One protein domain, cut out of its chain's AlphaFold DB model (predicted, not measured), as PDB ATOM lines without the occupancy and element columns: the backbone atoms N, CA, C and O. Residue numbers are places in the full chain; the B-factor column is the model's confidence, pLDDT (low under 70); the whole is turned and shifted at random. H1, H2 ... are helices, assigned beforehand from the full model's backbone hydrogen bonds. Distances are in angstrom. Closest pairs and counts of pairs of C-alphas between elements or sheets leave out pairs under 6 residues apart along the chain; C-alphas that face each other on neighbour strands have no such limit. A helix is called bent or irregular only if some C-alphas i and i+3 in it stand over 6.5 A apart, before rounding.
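This is residues 7 to 48 of the 103 residues of an uncharacterized protein of Rhizobium sp. (UniProt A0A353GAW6). The model is an L: short helix H1 makes the foot, and long, bent helix H2 turns off near its end and makes the long limb. The printed part has 42 residues with two named helices, H1 then H2, and no named strand; the class is all helix. It is extended, with a radius of gyration of the C-alphas of 15.9 A and spans of 49 by 20 by 8 A.

Find C-alpha 7 at (123.241, 92.192, 142.429); from there H1, residues 7 to 16, runs 14.1 A. H2, residues 19 to 46, was assigned as one helix by its hydrogen bonds but is bent: C-alphas 26 and 29 are 6.5 A apart. Its arms are H2a, residues 19 to 26, 10.6 A, and H2b, residues 29 to 46, 25.8 A, ending at C-alpha 46 (126.809, 125.535, 162.869).

Look at Tyr 14 and Lys 22: their C-alphas, 7.3 A apart, are the closest of H1 and H2a, which are close but not clearly touching. These run opposite ways at a steep tilt of 45 degrees. H2a and H2b stand at a steep tilt of 39 degrees. H1 and H2b are apart. In H1, H2a and H2b every O i to N i+4 pair is within hydrogen-bond range.

The C-alphas of Ala 16 and Lys 48, the two farthest apart, are 49.3 A apart. The printed part has no cut, and the link from H1 to H2 is tight. Look for pLDDT under 70 at residues 13 to 15, 17, 20 and 44 to 48.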
ATOM      1  N   TRP A   7     124.189  91.342 143.148       76.88
ATOM      2  CA  TRP A   7     123.241  92.192 142.429       76.88
ATOM      3  C   TRP A   7     122.085  91.390 141.833       76.88
ATOM      4  O   TRP A   7     120.926  91.753 142.019       76.88
ATOM      5  N   THR A   8     122.376  90.265 141.184       74.88
ATOM      6  CA  THR A   8     121.364  89.393 140.573       74.88
ATOM      7  C   THR A   8     120.412  88.834 141.623       74.88
ATOM      8  O   THR A   8     119.191  88.862 141.443       74.88
ATOM      9  N   ASN A   9     120.951  88.386 142.756       73.44
ATOM     10  CA  ASN A   9     120.145  87.822 143.830       73.44
ATOM     11  C   ASN A   9     119.304  88.901 144.537       73.44
ATOM     12  O   ASN A   9     118.133  88.677 144.841       73.44
ATOM     13  N   LEU A  10     119.859  90.106 144.711       71.75
ATOM     14  CA  LEU A  10     119.154  91.254 145.279       71.75
ATOM     15  C   LEU A  10     117.990  91.709 144.390       71.75
ATOM     16  O   LEU A  10     116.892  91.922 144.897       71.75
ATOM     17  N   PHE A  11     118.185  91.815 143.072       71.69
ATOM     18  CA  PHE A  11     117.111  92.192 142.146       71.69
ATOM     19  C   PHE A  11     116.046  91.104 142.008       71.69
ATOM     20  O   PHE A  11     114.863  91.419 141.878       71.69
ATOM     21  N   THR A  12     116.441  89.833 142.089       72.38
ATOM     22  CA  THR A  12     115.500  88.705 142.084       72.38
ATOM     23  C   THR A  12     114.638  88.715 143.348       72.38
ATOM     24  O   THR A  12     113.411  88.673 143.253       72.38
ATOM     25  N   ALA A  13     115.255  88.887 144.520       67.25
ATOM     26  CA  ALA A  13     114.554  89.029 145.792       67.25
ATOM     27  C   ALA A  13     113.677  90.293 145.834       67.25
ATOM     28  O   ALA A  13     112.545  90.243 146.307       67.25
ATOM     29  N   TYR A  14     114.147  91.412 145.277       68.06
ATOM     30  CA  TYR A  14     113.383  92.656 145.159       68.06
ATOM     31  C   TYR A  14     112.170  92.508 144.232       68.06
ATOM     32  O   TYR A  14     111.085  93.009 144.526       68.06
ATOM     33  N   ARG A  15     112.302  91.772 143.127       66.81
ATOM     34  CA  ARG A  15     111.196  91.514 142.197       66.81
ATOM     35  C   ARG A  15     110.147  90.570 142.783       66.81
ATOM     36  O   ARG A  15     108.963  90.769 142.529       66.81
ATOM     37  N   ALA A  16     110.586  89.589 143.570       70.25
ATOM     38  CA  ALA A  16     109.725  88.685 144.329       70.25
ATOM     39  C   ALA A  16     109.130  89.333 145.593       70.25
ATOM     40  O   ALA A  16     108.235  88.762 146.215       70.25
ATOM     41  N   SER A  17     109.625  90.510 145.990       65.19
ATOM     42  CA  SER A  17     109.173  91.184 147.200       65.19
ATOM     43  C   SER A  17     107.791  91.838 147.025       65.19
ATOM     44  O   SER A  17     107.451  92.298 145.925       65.19
ATOM     45  N   PRO A  18     106.994  91.911 148.107       71.81
ATOM     46  CA  PRO A  18     105.703  92.590 148.109       71.81
ATOM     47  C   PRO A  18     105.840  94.052 147.669       71.81
ATOM     48  O   PRO A  18     106.851  94.692 147.960       71.81
ATOM     49  N   ASP A  19     104.807  94.617 147.039       73.06
ATOM     50  CA  ASP A  19     104.833  95.994 146.511       73.06
ATOM     51  C   ASP A  19     105.224  97.055 147.557       73.06
ATOM     52  O   ASP A  19     105.788  98.093 147.215       73.06
ATOM     53  N   LEU A  20     105.039  96.750 148.844       68.50
ATOM     54  CA  LEU A  20     105.500  97.564 149.965       68.50
ATOM     55  C   LEU A  20     107.028  97.780 149.990       68.50
ATOM     56  O   LEU A  20     107.468  98.898 150.254       68.50
ATOM     57  N   ILE A  21     107.847  96.761 149.682       76.06
ATOM     58  CA  ILE A  21     109.310  96.934 149.590       76.06
ATOM     59  C   ILE A  21     109.651  97.865 148.430       76.06
ATOM     60  O   ILE A  21     110.558  98.680 148.562       76.06
ATOM     61  N   LYS A  22     108.928  97.777 147.309       74.00
ATOM     62  CA  LYS A  22     109.199  98.616 146.134       74.00
ATOM     63  C   LYS A  22     108.907 100.082 146.425       74.00
ATOM     64  O   LYS A  22     109.697 100.949 146.067       74.00
ATOM     65  N   VAL A  23     107.809 100.349 147.131       76.75
ATOM     66  CA  VAL A  23     107.466 101.694 147.610       76.75
ATOM     67  C   VAL A  23     108.522 102.208 148.594       76.75
ATOM     68  O   VAL A  23     108.979 103.340 148.459       76.75
ATOM     69  N   LEU A  24     108.968 101.373 149.538       77.31
ATOM     70  CA  LEU A  24     110.019 101.747 150.488       77.31
ATOM     71  C   LEU A  24     111.349 102.042 149.777       77.31
ATOM     72  O   LEU A  24     112.022 103.019 150.093       77.31
ATOM     73  N   TRP A  25     111.700 101.244 148.771       81.50
ATOM     74  CA  TRP A  25     112.916 101.409 147.980       81.50
ATOM     75  C   TRP A  25     112.856 102.608 147.037       81.50
ATOM     76  O   TRP A  25     113.879 103.235 146.805       81.50
ATOM     77  N   LEU A  26     111.674 102.991 146.557       82.00
ATOM     78  CA  LEU A  26     111.482 104.244 145.826       82.00
ATOM     79  C   LEU A  26     111.671 105.468 146.737       82.00
ATOM     80  O   LEU A  26     112.112 106.515 146.271       82.00
ATOM     81  N   LEU A  27     111.368 105.332 148.031       81.06
ATOM     82  CA  LEU A  27     111.472 106.409 149.015       81.06
ATOM     83  C   LEU A  27     112.881 106.548 149.618       81.06
ATOM     84  O   LEU A  27     113.251 107.637 150.058       81.06
ATOM     85  N   ILE A  28     113.687 105.479 149.607       86.12
ATOM     86  CA  ILE A  28     115.056 105.482 150.144       86.12
ATOM     87  C   ILE A  28     115.970 106.498 149.422       86.12
ATOM     88  O   ILE A  28     116.556 107.327 150.120       86.12
ATOM     89  N   PRO A  29     116.094 106.519 148.078       87.31
ATOM     90  CA  PRO A  29     116.933 107.489 147.374       87.31
ATOM     91  C   PRO A  29     116.555 108.958 147.643       87.31
ATOM     92  O   PRO A  29     117.440 109.720 148.041       87.31
ATOM     93  N   PRO A  30     115.283 109.392 147.501       88.38
ATOM     94  CA  PRO A  30     114.917 110.778 147.784       88.38
ATOM     95  C   PRO A  30     115.023 111.107 149.280       88.38
ATOM     96  O   PRO A  30     115.473 112.198 149.633       88.38
ATOM     97  N   GLY A  31     114.684 110.165 150.166       91.31
ATOM     98  CA  GLY A  31     114.825 110.334 151.613       91.31
ATOM     99  C   GLY A  31     116.280 110.505 152.052       91.31
ATOM    100  O   GLY A  31     116.576 111.369 152.876       91.31
ATOM    101  N   PHE A  32     117.205 109.741 151.466       91.25
ATOM    102  CA  PHE A  32     118.638 109.843 151.742       91.25
ATOM    103  C   PHE A  32     119.209 111.200 151.319       91.25
ATOM    104  O   PHE A  32     119.923 111.835 152.094       91.25
ATOM    105  N   VAL A  33     118.851 111.680 150.123       93.00
ATOM    106  CA  VAL A  33     119.265 113.008 149.644       93.00
ATOM    107  C   VAL A  33     118.731 114.106 150.564       93.00
ATOM    108  O   VAL A  33     119.477 115.014 150.930       93.00
ATOM    109  N   LEU A  34     117.471 114.006 150.996       93.38
ATOM    110  CA  LEU A  34     116.868 114.979 151.908       93.38
ATOM    111  C   LEU A  34     117.541 114.968 153.289       93.38
ATOM    112  O   LEU A  34     117.841 116.028 153.839       93.38
ATOM    113  N   ALA A  35     117.835 113.784 153.831       90.88
ATOM    114  CA  ALA A  35     118.568 113.640 155.085       90.88
ATOM    115  C   ALA A  35     119.981 114.236 154.982       90.88
ATOM    116  O   ALA A  35     120.399 114.984 155.868       90.88
ATOM    117  N   LEU A  36     120.695 113.969 153.884       92.81
ATOM    118  CA  LEU A  36     122.016 114.537 153.633       92.81
ATOM    119  C   LEU A  36     121.956 116.064 153.534       92.81
ATOM    120  O   LEU A  36     122.774 116.740 154.153       92.81
ATOM    121  N   LEU A  37     120.967 116.608 152.821       91.19
ATOM    122  CA  LEU A  37     120.749 118.047 152.698       91.19
ATOM    123  C   LEU A  37     120.494 118.689 154.065       91.19
ATOM    124  O   LEU A  37     121.102 119.706 154.379       91.19
ATOM    125  N   LEU A  38     119.651 118.079 154.904       91.00
ATOM    126  CA  LEU A  38     119.378 118.556 156.262       91.00
ATOM    127  C   LEU A  38     120.634 118.546 157.137       91.00
ATOM    128  O   LEU A  38     120.873 119.498 157.880       91.00
ATOM    129  N   VAL A  39     121.454 117.497 157.043       89.81
ATOM    130  CA  VAL A  39     122.736 117.419 157.755       89.81
ATOM    131  C   VAL A  39     123.697 118.494 157.251       89.81
ATOM    132  O   VAL A  39     124.307 119.185 158.069       89.81
ATOM    133  N   LEU A  40     123.790 118.695 155.935       87.38
ATOM    134  CA  LEU A  40     124.610 119.743 155.328       87.38
ATOM    135  C   LEU A  40     124.164 121.132 155.783       87.38
ATOM    136  O   LEU A  40     124.998 121.941 156.185       87.38
ATOM    137  N   LEU A  41     122.857 121.395 155.769       85.38
ATOM    138  CA  LEU A  41     122.274 122.669 156.173       85.38
ATOM    139  C   LEU A  41     122.498 122.921 157.666       85.38
ATOM    140  O   LEU A  41     122.913 124.007 158.064       85.38
ATOM    141  N   ARG A  42     122.303 121.894 158.500       80.69
ATOM    142  CA  ARG A  42     122.579 121.947 159.939       80.69
ATOM    143  C   ARG A  42     124.056 122.207 160.212       80.69
ATOM    144  O   ARG A  42     124.372 122.979 161.113       80.69
ATOM    145  N   HIS A  43     124.957 121.592 159.449       76.19
ATOM    146  CA  HIS A  43     126.396 121.806 159.594       76.19
ATOM    147  C   HIS A  43     126.822 123.192 159.114       76.19
ATOM    148  O   HIS A  43     127.578 123.875 159.798       76.19
ATOM    149  N   HIS A  44     126.277 123.651 157.989       69.75
ATOM    150  CA  HIS A  44     126.488 125.000 157.477       69.75
ATOM    151  C   HIS A  44     126.016 126.057 158.486       69.75
ATOM    152  O   HIS A  44     126.738 127.011 158.764       69.75
ATOM    153  N   ASN A  45     124.864 125.838 159.127       61.16
ATOM    154  CA  ASN A  45     124.348 126.751 160.144       61.16
ATOM    155  C   ASN A  45     125.158 126.714 161.455       61.16
ATOM    156  O   ASN A  45     125.202 127.694 162.190       61.16
ATOM    157  N   ARG A  46     125.862 125.610 161.743       58.97
ATOM    158  CA  ARG A  46     126.809 125.535 162.869       58.97
ATOM    159  C   ARG A  46     128.156 126.198 162.588       58.97
ATOM    160  O   ARG A  46     128.901 126.437 163.533       58.97
ATOM    161  N   ARG A  47     128.463 126.546 161.333       54.25
ATOM    162  CA  ARG A  47     129.688 127.283 160.974       54.25
ATOM    163  C   ARG A  47     129.592 128.794 161.167       54.25
ATOM    164  O   ARG A  47     130.525 129.501 160.798       54.25
ATOM    165  N   LYS A  48     128.520 129.300 161.779       54.97
ATOM    166  CA  LYS A  48     128.451 130.697 162.203       54.97
ATOM    167  C   LYS A  48     127.741 130.831 163.560       54.97
ATOM    168  O   LYS A  48     126.568 131.177 163.589       54.97
TER     169      LYS A  48